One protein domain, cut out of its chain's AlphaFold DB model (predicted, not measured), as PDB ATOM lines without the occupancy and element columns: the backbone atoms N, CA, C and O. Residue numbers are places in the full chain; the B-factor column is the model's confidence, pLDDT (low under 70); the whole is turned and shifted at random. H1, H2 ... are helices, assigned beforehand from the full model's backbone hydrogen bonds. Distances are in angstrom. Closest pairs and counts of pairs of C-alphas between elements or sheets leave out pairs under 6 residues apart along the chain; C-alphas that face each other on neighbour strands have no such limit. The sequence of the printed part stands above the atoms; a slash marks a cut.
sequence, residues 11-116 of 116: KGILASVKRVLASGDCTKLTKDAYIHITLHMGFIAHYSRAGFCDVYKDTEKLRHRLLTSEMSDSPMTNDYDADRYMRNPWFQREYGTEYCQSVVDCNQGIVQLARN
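This is residues 11 to 116 of the 116 residues of an uncharacterized protein of marine sediment metagenome (UniProt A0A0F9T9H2). A long helix, H7, runs through the model, with H5 folded back beside it in the opposite direction and H6 turning across between those two at one end. H1 runs alongside residues 106 to 114 of H7, H4 meets residues 110 to 115 of H7 at a slant, H2 crosses nearly at right angles to H1 and H7 close to the middle, and H3 sits far out, near H2 and H4. The printed part has 106 residues with seven named helices, H1 to H7 in order along the chain, and no named strand; the class is all helix. It is compact, with a radius of gyration of the C-alphas of 13.2 A, and spans 38 by 27 by 26 A.

H1, residues 11 to 23, touches H2, residues 31 to 40, with residues 12 to 17 alone; they are about perpendicular at 83 degrees, and their closest C-alphas, of Ile 13 and Ala 33, are 4.6 A apart. H3, residues 49 to 55, is close to H2 but not clearly touching, the closest C-alphas being those of Tyr 34 and Arg 49 at 6.5 A. H4, residues 59 to 67, is near H3. H5, residues 77 to 87, and H6, residues 89 to 95, touch only at the corner, at 88 degrees, with the closest C-alphas, of Tyr 85 and Phe 91, 5.4 A apart. H7, residues 97 to 115, touches H5 with 20 pairs of C-alphas within 8 A, the closest being Ala 82 and Val 104 at 5.0 A, at a shallow tilt of 19 degrees, opposite ways. H7 also touches H1 at a shallow tilt of 15 degrees, the same way, with the C-alphas of Leu 14 and Ile 110 closest at 6.2 A. H7 touches H4 at a steep tilt of 47 degrees, opposite ways, where the C-alphas of Arg 63 and Ala 114 are closest at 5.3 A. Every O i to N i+4 pair is within hydrogen-bond range in H1, H2, H3, H4, H6 and H7, against 4 of 7 in H5.

H1 begins at C-alpha 11, (100.953, 59.603, 119.948), and is 18.3 A long from first to last C-alpha. H2 measures 14.0 A, H3 10.0 A, H4 12.4 A, H5 15.0 A and H6 10.1 A. H7, 27.3 A long, ends at C-alpha 115, (114.122, 70.644, 125.254).

The C-alphas farthest apart, of Ser 23 and Arg 93, are 39.0 A apart. The printed part has no cut, and no link is long. Mean pLDDT of the printed part is 92.1, with residues 45 to 46 under 70.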
ATOM      1  N   LYS A  11     100.309  59.434 121.258       97.94
ATOM      2  CA  LYS A  11     100.953  59.603 119.948       97.94
ATOM      3  C   LYS A  11     100.407  60.810 119.179       97.94
ATOM      4  O   LYS A  11     101.186  61.558 118.588       97.94
ATOM      5  N   GLY A  12      99.087  61.001 119.168       98.00
ATOM      6  CA  GLY A  12      98.441  62.131 118.499       98.00
ATOM      7  C   GLY A  12      98.771  63.471 119.157       98.00
ATOM      8  O   GLY A  12      99.073  64.440 118.455       98.00
ATOM      9  N   ILE A  13      98.774  63.505 120.490       98.38
ATOM     10  CA  ILE A  13      99.130  64.686 121.286       98.38
ATOM     11  C   ILE A  13     100.579  65.101 120.997       98.38
ATOM     12  O   ILE A  13     100.820  66.223 120.548       98.38
ATOM     13  N   LEU A  14     101.533  64.175 121.138       98.50
ATOM     14  CA  LEU A  14     102.955  64.440 120.894       98.50
ATOM     15  C   LEU A  14     103.225  64.876 119.449       98.50
ATOM     16  O   LEU A  14     103.982  65.817 119.210       98.50
ATOM     17  N   ALA A  15     102.577  64.241 118.467       98.38
ATOM     18  CA  ALA A  15     102.717  64.625 117.064       98.38
ATOM     19  C   ALA A  15     102.191  66.043 116.785       98.38
ATOM     20  O   ALA A  15     102.764  66.760 115.959       98.38
ATOM     21  N   SER A  16     101.116  66.458 117.461       98.12
ATOM     22  CA  SER A  16     100.590  67.818 117.350       98.12
ATOM     23  C   SER A  16     101.556  68.845 117.939       98.12
ATOM     24  O   SER A  16     101.900  69.803 117.245       98.12
ATOM     25  N   VAL A  17     102.051  68.617 119.158       97.62
ATOM     26  CA  VAL A  17     103.003  69.525 119.817       97.62
ATOM     27  C   VAL A  17     104.296  69.641 119.016       97.62
ATOM     28  O   VAL A  17     104.747  70.748 118.725       97.62
ATOM     29  N   LYS A  18     104.845  68.514 118.549       98.12
ATOM     30  CA  LYS A  18     106.029  68.502 117.682       98.12
ATOM     31  C   LYS A  18     105.837  69.366 116.434       98.12
ATOM     32  O   LYS A  18     106.754  70.071 116.029       98.12
ATOM     33  N   ARG A  19     104.652  69.329 115.817       97.69
ATOM     34  CA  ARG A  19     104.341  70.126 114.620       97.69
ATOM     35  C   ARG A  19     104.306  71.624 114.916       97.69
ATOM     36  O   ARG A  19     104.779  72.400 114.089       97.69
ATOM     37  N   VAL A  20     103.758  72.021 116.064       97.19
ATOM     38  CA  VAL A  20     103.762  73.419 116.518       97.19
ATOM     39  C   VAL A  20     105.198  73.900 116.692       97.19
ATOM     40  O   VAL A  20     105.592  74.855 116.028       97.19
ATOM     41  N   LEU A  21     105.999  73.182 117.486       96.62
ATOM     42  CA  LEU A  21     107.389  73.553 117.775       96.62
ATOM     43  C   LEU A  21     108.259  73.602 116.512       96.62
ATOM     44  O   LEU A  21     109.039  74.529 116.339       96.62
ATOM     45  N   ALA A  22     108.090  72.645 115.597       96.62
ATOM     46  CA  ALA A  22     108.866  72.598 114.359       96.62
ATOM     47  C   ALA A  22     108.495  73.695 113.351       96.62
ATOM     48  O   ALA A  22     109.300  74.016 112.483       96.62
ATOM     49  N   SER A  23     107.270  74.226 113.405       96.62
ATOM     50  CA  SER A  23     106.801  75.201 112.413       96.62
ATOM     51  C   SER A  23     106.612  76.614 112.942       96.62
ATOM     52  O   SER A  23     106.293  77.491 112.146       96.62
ATOM     53  N   GLY A  24     106.780  76.836 114.246       96.00
ATOM     54  CA  GLY A  24     106.543  78.140 114.860       96.00
ATOM     55  C   GLY A  24     105.072  78.575 114.842       96.00
ATOM     56  O   GLY A  24     104.780  79.752 114.997       96.00
ATOM     57  N   ASP A  25     104.135  77.645 114.619       95.50
ATOM     58  CA  ASP A  25     102.719  77.954 114.403       95.50
ATOM     59  C   ASP A  25     101.832  77.223 115.416       95.50
ATOM     60  O   ASP A  25     101.533  76.031 115.275       95.50
ATOM     61  N   CYS A  26     101.384  77.961 116.436       94.50
ATOM     62  CA  CYS A  26     100.523  77.444 117.498       94.50
ATOM     63  C   CYS A  26      99.140  77.003 116.990       94.50
ATOM     64  O   CYS A  26      98.522  76.110 117.571       94.50
ATOM     65  N   THR A  27      98.662  77.524 115.852       93.44
ATOM     66  CA  THR A  27      97.329  77.181 115.322       93.44
ATOM     67  C   THR A  27      97.207  75.711 114.901       93.44
ATOM     68  O   THR A  27      96.096  75.164 114.844       93.44
ATOM     69  N   LYS A  28      98.350  75.039 114.692       94.94
ATOM     70  CA  LYS A  28      98.468  73.599 114.409       94.94
ATOM     71  C   LYS A  28      98.279  72.704 115.637       94.94
ATOM     72  O   LYS A  28      98.279  71.476 115.491       94.94
ATOM     73  N   LEU A  29      98.113  73.282 116.826       95.56
ATOM     74  CA  LEU A  29      97.797  72.537 118.037       95.56
ATOM     75  C   LEU A  29      96.386  71.945 117.927       95.56
ATOM     76  O   LEU A  29      95.399  72.666 117.743       95.56
ATOM     77  N   THR A  30      96.275  70.621 118.018       96.62
ATOM     78  CA  THR A  30      94.990  69.921 117.977       96.62
ATOM     79  C   THR A  30      94.207  70.173 119.261       96.62
ATOM     80  O   THR A  30      94.756  70.582 120.283       96.62
ATOM     81  N   LYS A  31      92.896  69.916 119.219       94.44
ATOM     82  CA  LYS A  31      92.034  70.047 120.398       94.44
ATOM     83  C   LYS A  31      92.505  69.153 121.551       94.44
ATOM     84  O   LYS A  31      92.545  69.625 122.679       94.44
ATOM     85  N   ASP A  32      92.895  67.915 121.265       95.12
ATOM     86  CA  ASP A  32      93.331  66.965 122.294       95.12
ATOM     87  C   ASP A  32      94.642  67.406 122.950       95.12
ATOM     88  O   ASP A  32      94.748  67.396 124.172       95.12
ATOM     89  N   ALA A  33      95.612  67.876 122.154       95.94
ATOM     90  CA  ALA A  33      96.865  68.405 122.687       95.94
ATOM     91  C   ALA A  33      96.634  69.665 123.531       95.94
ATOM     92  O   ALA A  33      97.197  69.805 124.611       95.94
ATOM     93  N   TYR A  34      95.752  70.553 123.068       95.00
ATOM     94  CA  TYR A  34      95.337  71.735 123.815       95.00
ATOM     95  C   TYR A  34      94.699  71.385 125.171       95.00
ATOM     96  O   TYR A  34      95.095  71.931 126.200       95.00
ATOM     97  N   ILE A  35      93.731  70.463 125.184       93.62
ATOM     98  CA  ILE A  35      93.066  70.015 126.417       93.62
ATOM     99  C   ILE A  35      94.087  69.387 127.365       93.62
ATOM    100  O   ILE A  35      94.097  69.714 128.547       93.62
ATOM    101  N   HIS A  36      94.972  68.534 126.848       94.75
ATOM    102  CA  HIS A  36      95.999  67.904 127.664       94.75
ATOM    103  C   HIS A  36      96.891  68.947 128.356       94.75
ATOM    104  O   HIS A  36      96.996  68.957 129.579       94.75
ATOM    105  N   ILE A  37      97.475  69.868 127.582       93.81
ATOM    106  CA  ILE A  37      98.385  70.899 128.097       93.81
ATOM    107  C   ILE A  37      97.686  71.767 129.157       93.81
ATOM    108  O   ILE A  37      98.238  72.014 130.229       93.81
ATOM    109  N   THR A  38      96.448  72.190 128.889       92.12
ATOM    110  CA  THR A  38      95.676  73.053 129.803       92.12
ATOM    111  C   THR A  38      95.210  72.371 131.082       92.12
ATOM    112  O   THR A  38      95.054  73.049 132.092       92.12
ATOM    113  N   LEU A  39      95.006  71.052 131.072       90.44
ATOM    114  CA  LEU A  39      94.576  70.312 132.261       90.44
ATOM    115  C   LEU A  39      95.736  69.716 133.065       90.44
ATOM    116  O   LEU A  39      95.577  69.494 134.267       90.44
ATOM    117  N   HIS A  40      96.876  69.432 132.429       92.25
ATOM    118  CA  HIS A  40      97.916  68.587 133.026       92.25
ATOM    119  C   HIS A  40      99.315  69.210 133.086       92.25
ATOM    120  O   HIS A  40     100.177  68.640 133.751       92.25
ATOM    121  N   MET A  41      99.556  70.365 132.453       91.62
ATOM    122  CA  MET A  41     100.892  70.988 132.391       91.62
ATOM    123  C   MET A  41     100.951  72.394 133.012       91.62
ATOM    124  O   MET A  41     101.703  73.257 132.566       91.62
ATOM    125  N   GLY A  42     100.106  72.665 134.010       83.06
ATOM    126  CA  GLY A  42     100.169  73.918 134.772       83.06
ATOM    127  C   GLY A  42      99.844  75.182 133.964       83.06
ATOM    128  O   GLY A  42     100.245  76.279 134.355       83.06
ATOM    129  N   PHE A  43      99.127  75.045 132.845       87.50
ATOM    130  CA  PHE A  43      98.555  76.166 132.102       87.50
ATOM    131  C   PHE A  43      97.209  76.564 132.714       87.50
ATOM    132  O   PHE A  43      96.460  75.734 133.226       87.50
ATOM    133  N   ILE A  44      96.866  77.849 132.644       76.06
ATOM    134  CA  ILE A  44      95.596  78.343 133.185       76.06
ATOM    135  C   ILE A  44      94.446  77.882 132.275       76.06
ATOM    136  O   ILE A  44      94.378  78.242 131.100       76.06
ATOM    137  N   ALA A  45      93.508  77.114 132.835       62.69
ATOM    138  CA  ALA A  45      92.419  76.441 132.117       62.69
ATOM    139  C   ALA A  45      91.333  77.369 131.518       62.69
ATOM    140  O   ALA A  45      90.357  76.887 130.948       62.69
ATOM    141  N   HIS A  46      91.466  78.694 131.641       61.69
ATOM    142  CA  HIS A  46      90.423  79.665 131.274       61.69
ATOM    143  C   HIS A  46      90.514  80.204 129.840       61.69
ATOM    144  O   HIS A  46      89.714  81.057 129.455       61.69
ATOM    145  N   TYR A  47      91.459  79.726 129.032       72.56
ATOM    146  CA  TYR A  47      91.568  80.150 127.640       72.56
ATOM    147  C   TYR A  47      90.656  79.317 126.725       72.56
ATOM    148  O   TYR A  47      90.233  78.208 127.046       72.56
ATOM    149  N   SER A  48      90.312  79.864 125.560       89.19
ATOM    150  CA  SER A  48      89.878  79.049 124.422       89.19
ATOM    151  C   SER A  48      91.122  78.601 123.651       89.19
ATOM    152  O   SER A  48      92.158  79.253 123.744       89.19
ATOM    153  N   ARG A  49      91.040  77.552 122.820       91.94
ATOM    154  CA  ARG A  49      92.180  77.157 121.964       91.94
ATOM    155  C   ARG A  49      92.692  78.326 121.112       91.94
ATOM    156  O   ARG A  49      93.895  78.475 120.947       91.94
ATOM    157  N   ALA A  50      91.787  79.158 120.595       91.25
ATOM    158  CA  ALA A  50      92.152  80.342 119.822       91.25
ATOM    159  C   ALA A  50      92.879  81.386 120.684       91.25
ATOM    160  O   ALA A  50      93.943  81.850 120.292       91.25
ATOM    161  N   GLY A  51      92.356  81.693 121.878       91.44
ATOM    162  CA  GLY A  51      93.015  82.612 122.812       91.44
ATOM    163  C   GLY A  51      94.369  82.090 123.296       91.44
ATOM    164  O   GLY A  51      95.325  82.849 123.383       91.44
ATOM    165  N   PHE A  52      94.489  80.780 123.518       93.12
ATOM    166  CA  PHE A  52      95.761  80.124 123.810       93.12
ATOM    167  C   PHE A  52      96.766  80.342 122.673       93.12
ATOM    168  O   PHE A  52      97.886  80.781 122.917       93.12
ATOM    169  N   CYS A  53      96.358  80.098 121.425       93.06
ATOM    170  CA  CYS A  53      97.230  80.306 120.267       93.06
ATOM    171  C   CYS A  53      97.648  81.772 120.098       93.06
ATOM    172  O   CYS A  53      98.756  82.022 119.641       93.06
ATOM    173  N   ASP A  54      96.797  82.728 120.470       92.81
ATOM    174  CA  ASP A  54      97.128  84.157 120.428       92.81
ATOM    175  C   ASP A  54      98.157  84.543 121.510       92.81
ATOM    176  O   ASP A  54      99.169  85.187 121.224       92.81
ATOM    177  N   VAL A  55      97.969  84.060 122.744       91.56
ATOM    178  CA  VAL A  55      98.900  84.268 123.873       91.56
ATOM    179  C   VAL A  55     100.282  83.669 123.600       91.56
ATOM    180  O   VAL A  55     101.300  84.238 124.019       91.56
ATOM    181  N   TYR A  56     100.307  82.532 122.904       92.31
ATOM    182  CA  TYR A  56     101.499  81.767 122.545       92.31
ATOM    183  C   TYR A  56     101.797  81.814 121.041       92.31
ATOM    184  O   TYR A  56     102.345  80.865 120.477       92.31
ATOM    185  N   LYS A  57     101.454  82.933 120.388       91.88
ATOM    186  CA  LYS A  57     101.835  83.191 118.990       91.88
ATOM    187  C   LYS A  57     103.353  83.177 118.799       91.88
ATOM    188  O   LYS A  57     103.839  82.808 117.739       91.88
ATOM    189  N   ASP A  58     104.078  83.576 119.843       93.00
ATOM    190  CA  ASP A  58     105.507  83.344 119.979       93.00
ATOM    191  C   ASP A  58     105.719  81.935 120.545       93.00
ATOM    192  O   ASP A  58     105.440  81.659 121.719       93.00
ATOM    193  N   THR A  59     106.199  81.029 119.697       93.12
ATOM    194  CA  THR A  59     106.413  79.636 120.083       93.12
ATOM    195  C   THR A  59     107.579  79.436 121.037       93.12
ATOM    196  O   THR A  59     107.610  78.404 121.700       93.12
ATOM    197  N   GLU A  60     108.494  80.395 121.183       93.69
ATOM    198  CA  GLU A  60     109.541  80.299 122.205       93.69
ATOM    199  C   GLU A  60     108.965  80.545 123.601       93.69
ATOM    200  O   GLU A  60     109.297  79.833 124.552       93.69
ATOM    201  N   LYS A  61     107.981  81.448 123.715       92.88
ATOM    202  CA  LYS A  61     107.186  81.589 124.942       92.88
ATOM    203  C   LYS A  61     106.421  80.301 125.263       92.88
ATOM    204  O   LYS A  61     106.388  79.888 126.423       92.88
ATOM    205  N   LEU A  62     105.830  79.653 124.252       93.62
ATOM    206  CA  LEU A  62     105.178  78.350 124.436       93.62
ATOM    207  C   LEU A  62     106.173  77.302 124.926       93.62
ATOM    208  O   LEU A  62     105.925  76.654 125.937       93.62
ATOM    209  N   ARG A  63     107.301  77.150 124.225       94.25
ATOM    210  CA  ARG A  63     108.364  76.196 124.550       94.25
ATOM    211  C   ARG A  63     108.821  76.359 125.992       94.25
ATOM    212  O   ARG A  63     108.883  75.370 126.716       94.25
ATOM    213  N   HIS A  64     109.069  77.593 126.422       93.12
ATOM    214  CA  HIS A  64     109.431  77.882 127.802       93.12
ATOM    215  C   HIS A  64     108.359  77.389 128.786       93.12
ATOM    216  O   HIS A  64     108.682  76.651 129.713       93.12
ATOM    217  N   ARG A  65     107.078  77.706 128.552       92.56
ATOM    218  CA  ARG A  65     105.973  77.278 129.431       92.56
ATOM    219  C   ARG A  65     105.692  75.774 129.406       92.56
ATOM    220  O   ARG A  65     105.246  75.240 130.413       92.56
ATOM    221  N   LEU A  66     105.993  75.075 128.309       93.69
ATOM    222  CA  LEU A  66     105.926  73.609 128.257       93.69
ATOM    223  C   LEU A  66     106.979  72.947 129.162       93.69
ATOM    224  O   LEU A  66     106.732  71.860 129.680       93.69
ATOM    225  N   LEU A  67     108.131  73.592 129.368       92.19
ATOM    226  CA  LEU A  67     109.147  73.141 130.328       92.19
ATOM    227  C   LEU A  67     108.783  73.529 131.762       92.19
ATOM    228  O   LEU A  67     109.066  72.779 132.693       92.19
ATOM    229  N   THR A  68     108.187  74.707 131.929       91.62
ATOM    230  CA  THR A  68     107.871  75.298 133.228       91.62
ATOM    231  C   THR A  68     106.379  75.160 133.543       91.62
ATOM    232  O   THR A  68     105.842  74.064 133.482       91.62
ATOM    233  N   SER A  69     105.703  76.229 133.941       87.88
ATOM    234  CA  SER A  69     104.246  76.326 134.074       87.88
ATOM    235  C   SER A  69     103.874  77.808 134.180       87.88
ATOM    236  O   SER A  69     104.755  78.670 134.201       87.88
ATOM    237  N   GLU A  70     102.588  78.138 134.301       85.75
ATOM    238  CA  GLU A  70     102.169  79.507 134.647       85.75
ATOM    239  C   GLU A  70     102.395  79.852 136.133       85.75
ATOM    240  O   GLU A  70     102.335  81.019 136.511       85.75
ATOM    241  N   MET A  71     102.678  78.856 136.981       83.38
ATOM    242  CA  MET A  71     102.795  79.019 138.439       83.38
ATOM    243  C   MET A  71     104.237  78.912 138.958       83.38
ATOM    244  O   MET A  71     104.493  79.167 140.133       83.38
ATOM    245  N   SER A  72     105.174  78.490 138.111       87.75
ATOM    246  CA  SER A  72     106.564  78.202 138.465       87.75
ATOM    247  C   SER A  72     107.427  78.227 137.210       87.75
ATOM    248  O   SER A  72     107.059  77.604 136.216       87.75
ATOM    249  N   ASP A  73     108.595  78.871 137.293       88.50
ATOM    250  CA  ASP A  73     109.616  78.889 136.234       88.50
ATOM    251  C   ASP A  73     110.603  77.705 136.333       88.50
ATOM    252  O   ASP A  73     111.585  77.632 135.594       88.50
ATOM    253  N   SER A  74     110.367  76.754 137.244       89.38
ATOM    254  CA  SER A  74     111.193  75.548 137.339       89.38
ATOM    255  C   SER A  74     110.940  74.619 136.141       89.38
ATOM    256  O   SER A  74     109.800  74.196 135.941       89.38
ATOM    257  N   PRO A  75     111.983  74.205 135.395       84.12
ATOM    258  CA  PRO A  75     111.855  73.321 134.231       84.12
ATOM    259  C   PRO A  75     111.518  71.860 134.591       84.12
ATOM    260  O   PRO A  75     111.512  70.985 133.724       84.12
ATOM    261  N   MET A  76     111.322  71.581 135.884       83.88
ATOM    262  CA  MET A  76     110.930  70.278 136.420       83.88
ATOM    263  C   MET A  76     109.474  70.240 136.895       83.88
ATOM    264  O   MET A  76     109.007  69.174 137.289       83.88
ATOM    265  N   THR A  77     108.758  71.372 136.906       87.50
ATOM    266  CA  THR A  77     107.402  71.437 137.476       87.50
ATOM    267  C   THR A  77     106.454  70.452 136.793       87.50
ATOM    268  O   THR A  77     105.836  69.644 137.481       87.50
ATOM    269  N   ASN A  78     106.411  70.432 135.458       88.12
ATOM    270  CA  ASN A  78     105.511  69.539 134.722       88.12
ATOM    271  C   ASN A  78     105.865  68.053 134.853       88.12
ATOM    272  O   ASN A  78     104.952  67.226 134.875       88.12
ATOM    273  N   ASP A  79     107.154  67.712 134.971       87.12
ATOM    274  CA  ASP A  79     107.605  66.336 135.226       87.12
ATOM    275  C   ASP A  79     107.164  65.890 136.637       87.12
ATOM    276  O   ASP A  79     106.563  64.829 136.813       87.12
ATOM    277  N   TYR A  80     107.380  66.735 137.651       86.44
ATOM    278  CA  TYR A  80     107.016  66.431 139.038       86.44
ATOM    279  C   TYR A  80     105.500  66.293 139.246       86.44
ATOM    280  O   TYR A  80     105.046  65.394 139.972       86.44
ATOM    281  N   ASP A  81     104.724  67.186 138.626       86.56
ATOM    282  CA  ASP A  81     103.265  67.177 138.691       86.56
ATOM    283  C   ASP A  81     102.679  65.976 137.942       86.56
ATOM    284  O   ASP A  81     101.723  65.365 138.431       86.56
ATOM    285  N   ALA A  82     103.289  65.569 136.823       90.00
ATOM    286  CA  ALA A  82     102.925  64.342 136.119       90.00
ATOM    287  C   ALA A  82     103.083  63.116 137.025       90.00
ATOM    288  O   ALA A  82     102.137  62.346 137.209       90.00
ATOM    289  N   ASP A  83     104.239  62.973 137.679       91.06
ATOM    290  CA  ASP A  83     104.534  61.822 138.539       91.06
ATOM    291  C   ASP A  83     103.524  61.657 139.685       91.06
ATOM    292  O   ASP A  83     103.379  60.566 140.242       91.06
ATOM    293  N   ARG A  84     102.792  62.713 140.067       91.44
ATOM    294  CA  ARG A  84     101.734  62.627 141.083       91.44
ATOM    295  C   ARG A  84     100.626  61.641 140.695       91.44
ATOM    296  O   ARG A  84     100.089  60.990 141.595       91.44
ATOM    297  N   TYR A  85     100.322  61.485 139.404       92.94
ATOM    298  CA  TYR A  85      99.310  60.540 138.913       92.94
ATOM    299  C   TYR A  85      99.682  59.079 139.224       92.94
ATOM    300  O   TYR A  85      98.805  58.261 139.509       92.94
ATOM    301  N   MET A  86     100.983  58.767 139.260       94.19
ATOM    302  CA  MET A  86     101.493  57.424 139.566       94.19
ATOM    303  C   MET A  86     101.950  57.258 141.023       94.19
ATOM    304  O   MET A  86     101.876  56.160 141.569       94.19
ATOM    305  N   ARG A  87     102.363  58.334 141.705       93.56
ATOM    306  CA  ARG A  87     102.794  58.277 143.115       93.56
ATOM    307  C   ARG A  87     101.648  58.316 144.120       93.56
ATOM    308  O   ARG A  87     101.812  57.831 145.236       93.56
ATOM    309  N   ASN A  88     100.513  58.925 143.774       93.56
ATOM    310  CA  ASN A  88      99.378  59.051 144.683       93.56
ATOM    311  C   ASN A  88      98.268  58.039 144.317       93.56
ATOM    312  O   ASN A  88      97.599  58.223 143.296       93.56
ATOM    313  N   PRO A  89      98.000  57.027 145.171       93.00
ATOM    314  CA  PRO A  89      97.008  55.981 144.898       93.00
ATOM    315  C   PRO A  89      95.584  56.496 144.664       93.00
ATOM    316  O   PRO A  89      94.765  55.805 144.062       93.00
ATOM    317  N   TRP A  90      95.261  57.704 145.139       93.81
ATOM    318  CA  TRP A  90      93.956  58.308 144.892       93.81
ATOM    319  C   TRP A  90      93.703  58.539 143.397       93.81
ATOM    320  O   TRP A  90      92.601  58.250 142.945       93.81
ATOM    321  N   PHE A  91      94.709  58.970 142.623       93.00
ATOM    322  CA  PHE A  91      94.543  59.203 141.182       93.00
ATOM    323  C   PHE A  91      94.273  57.903 140.425       93.00
ATOM    324  O   PHE A  91      93.329  57.838 139.648       93.00
ATOM    325  N   GLN A  92      95.048  56.848 140.686       93.44
ATOM    326  CA  GLN A  92      94.841  55.541 140.045       93.44
ATOM    327  C   GLN A  92      93.465  54.953 140.361       93.44
ATOM    328  O   GLN A  92      92.839  54.364 139.489       93.44
ATOM    329  N   ARG A  93      92.973  55.147 141.589       92.12
ATOM    330  CA  ARG A  93      91.631  54.710 141.983       92.12
ATOM    331  C   ARG A  93      90.515  55.531 141.330       92.12
ATOM    332  O   ARG A  93      89.491  54.953 140.994       92.12
ATOM    333  N   GLU A  94      90.676  56.849 141.184       92.62
ATOM    334  CA  GLU A  94      89.635  57.719 140.599       92.62
ATOM    335  C   GLU A  94      89.605  57.661 139.065       92.62
ATOM    336  O   GLU A  94      88.530  57.752 138.474       92.62
ATOM    337  N   TYR A  95      90.771  57.533 138.424       91.62
ATOM    338  CA  TYR A  95      90.905  57.669 136.971       91.62
ATOM    339  C   TYR A  95      91.311  56.379 136.250       91.62
ATOM    340  O   TYR A  95      91.097  56.264 135.045       91.62
ATOM    341  N   GLY A  96      91.871  55.403 136.963       93.81
ATOM    342  CA  GLY A  96      92.442  54.190 136.385       93.81
ATOM    343  C   GLY A  96      93.929  54.333 136.047       93.81
ATOM    344  O   GLY A  96      94.403  55.382 135.604       93.81
ATOM    345  N   THR A  97      94.684  53.251 136.247       94.00
ATOM    346  CA  THR A  97      96.145  53.227 136.063       94.00
ATOM    347  C   THR A  97      96.568  53.540 134.629       94.00
ATOM    348  O   THR A  97      97.508  54.304 134.433       94.00
ATOM    349  N   GLU A  98      95.868  53.002 133.628       94.94
ATOM    350  CA  GLU A  98      96.191  53.240 132.212       94.94
ATOM    351  C   GLU A  98      96.042  54.717 131.830       94.94
ATOM    352  O   GLU A  98      96.901  55.279 131.148       94.94
ATOM    353  N   TYR A  99      94.987  55.374 132.320       95.06
ATOM    354  CA  TYR A  99      94.802  56.806 132.131       95.06
ATOM    355  C   TYR A  99      95.929  57.601 132.790       95.06
ATOM    356  O   TYR A  99      96.571  58.413 132.122       95.06
ATOM    357  N   CYS A 100      96.202  57.338 134.072       95.38
ATOM    358  CA  CYS A 100      97.266  58.007 134.817       95.38
ATOM    359  C   CYS A 100      98.623  57.875 134.116       95.38
ATOM    360  O   CYS A 100      99.322  58.875 133.962       95.38
ATOM    361  N   GLN A 101      98.960  56.677 133.633       96.31
ATOM    362  CA  GLN A 101     100.197  56.452 132.891       96.31
ATOM    363  C   GLN A 101     100.219  57.253 131.584       96.31
ATOM    364  O   GLN A 101     101.207  57.919 131.296       96.31
ATOM    365  N   SER A 102      99.114  57.283 130.830       96.62
ATOM    366  CA  SER A 102      99.053  58.056 129.583       96.62
ATOM    367  C   SER A 102      99.242  59.567 129.788       96.62
ATOM    368  O   SER A 102      99.814  60.226 128.920       96.62
ATOM    369  N   VAL A 103      98.815  60.118 130.936       96.19
ATOM    370  CA  VAL A 103      99.077  61.519 131.313       96.19
ATOM    371  C   VAL A 103     100.569  61.737 131.559       96.19
ATOM    372  O   VAL A 103     101.129  62.698 131.032       96.19
ATOM    373  N   VAL A 104     101.217  60.832 132.302       96.62
ATOM    374  CA  VAL A 104     102.666  60.892 132.555       96.62
ATOM    375  C   VAL A 104     103.455  60.844 131.252       96.62
ATOM    376  O   VAL A 104     104.286  61.719 131.009       96.62
ATOM    377  N   ASP A 105     103.140  59.884 130.383       97.06
ATOM    378  CA  ASP A 105     103.822  59.703 129.101       97.06
ATOM    379  C   ASP A 105     103.680  60.941 128.200       97.06
ATOM    380  O   ASP A 105     104.625  61.336 127.512       97.06
ATOM    381  N   CYS A 106     102.503  61.581 128.206       96.94
ATOM    382  CA  CYS A 106     102.285  62.827 127.477       96.94
ATOM    383  C   CYS A 106     103.127  63.977 128.043       96.94
ATOM    384  O   CYS A 106     103.853  64.602 127.270       96.94
ATOM    385  N   ASN A 107     103.073  64.243 129.356       96.19
ATOM    386  CA  ASN A 107     103.832  65.336 129.976       96.19
ATOM    387  C   ASN A 107     105.336  65.183 129.703       96.19
ATOM    388  O   ASN A 107     105.961  66.100 129.169       96.19
ATOM    389  N   GLN A 108     105.897  64.007 129.992       95.12
ATOM    390  CA  GLN A 108     107.325  63.736 129.808       95.12
ATOM    391  C   GLN A 108     107.732  63.828 128.330       95.12
ATOM    392  O   GLN A 108     108.755  64.433 127.994       95.12
ATOM    393  N   GLY A 109     106.910  63.291 127.421       96.88
ATOM    394  CA  GLY A 109     107.157  63.386 125.983       96.88
ATOM    395  C   GLY A 109     107.113  64.827 125.464       96.88
ATOM    396  O   GLY A 109     107.942  65.210 124.637       96.88
ATOM    397  N   ILE A 110     106.187  65.653 125.960       96.81
ATOM    398  CA  ILE A 110     106.095  67.076 125.604       96.81
ATOM    399  C   ILE A 110     107.313  67.843 126.124       96.81
ATOM    400  O   ILE A 110     107.919  68.599 125.363       96.81
ATOM    401  N   VAL A 111     107.699  67.630 127.383       95.12
ATOM    402  CA  VAL A 111     108.891  68.250 127.976       95.12
ATOM    403  C   VAL A 111     110.139  67.885 127.168       95.12
ATOM    404  O   VAL A 111     110.936  68.760 126.831       95.12
ATOM    405  N   GLN A 112     110.287  66.619 126.769       95.31
ATOM    406  CA  GLN A 112     111.403  66.188 125.924       95.31
ATOM    407  C   GLN A 112     111.395  66.868 124.546       95.31
ATOM    408  O   GLN A 112     112.451  67.264 124.060       95.31
ATOM    409  N   LEU A 113     110.227  67.032 123.916       96.31
ATOM    410  CA  LEU A 113     110.107  67.771 122.655       96.31
ATOM    411  C   LEU A 113     110.484  69.249 122.812       96.31
ATOM    412  O   LEU A 113     111.085  69.807 121.903       96.31
ATOM    413  N   ALA A 114     110.144  69.873 123.939       94.19
ATOM    414  CA  ALA A 114     110.434  71.281 124.192       94.19
ATOM    415  C   ALA A 114     111.920  71.554 124.500       94.19
ATOM    416  O   ALA A 114     112.386  72.665 124.244       94.19
ATOM    417  N   ARG A 115     112.666  70.558 125.004       92.44
ATOM    418  CA  ARG A 115     114.122  70.644 125.254       92.44
ATOM    419  C   ARG A 115     114.977  70.564 123.978       92.44
ATOM    420  O   ARG A 115     116.123  71.000 124.022       92.44
ATOM    421  N   ASN A 116     114.438  70.004 122.890       82.12
ATOM    422  CA  ASN A 116     115.124  69.815 121.602       82.12
ATOM    423  C   ASN A 116     114.786  70.920 120.595       82.12
ATOM    424  O   ASN A 116     115.658  71.206 119.752       82.12
TER     425      ASN A 116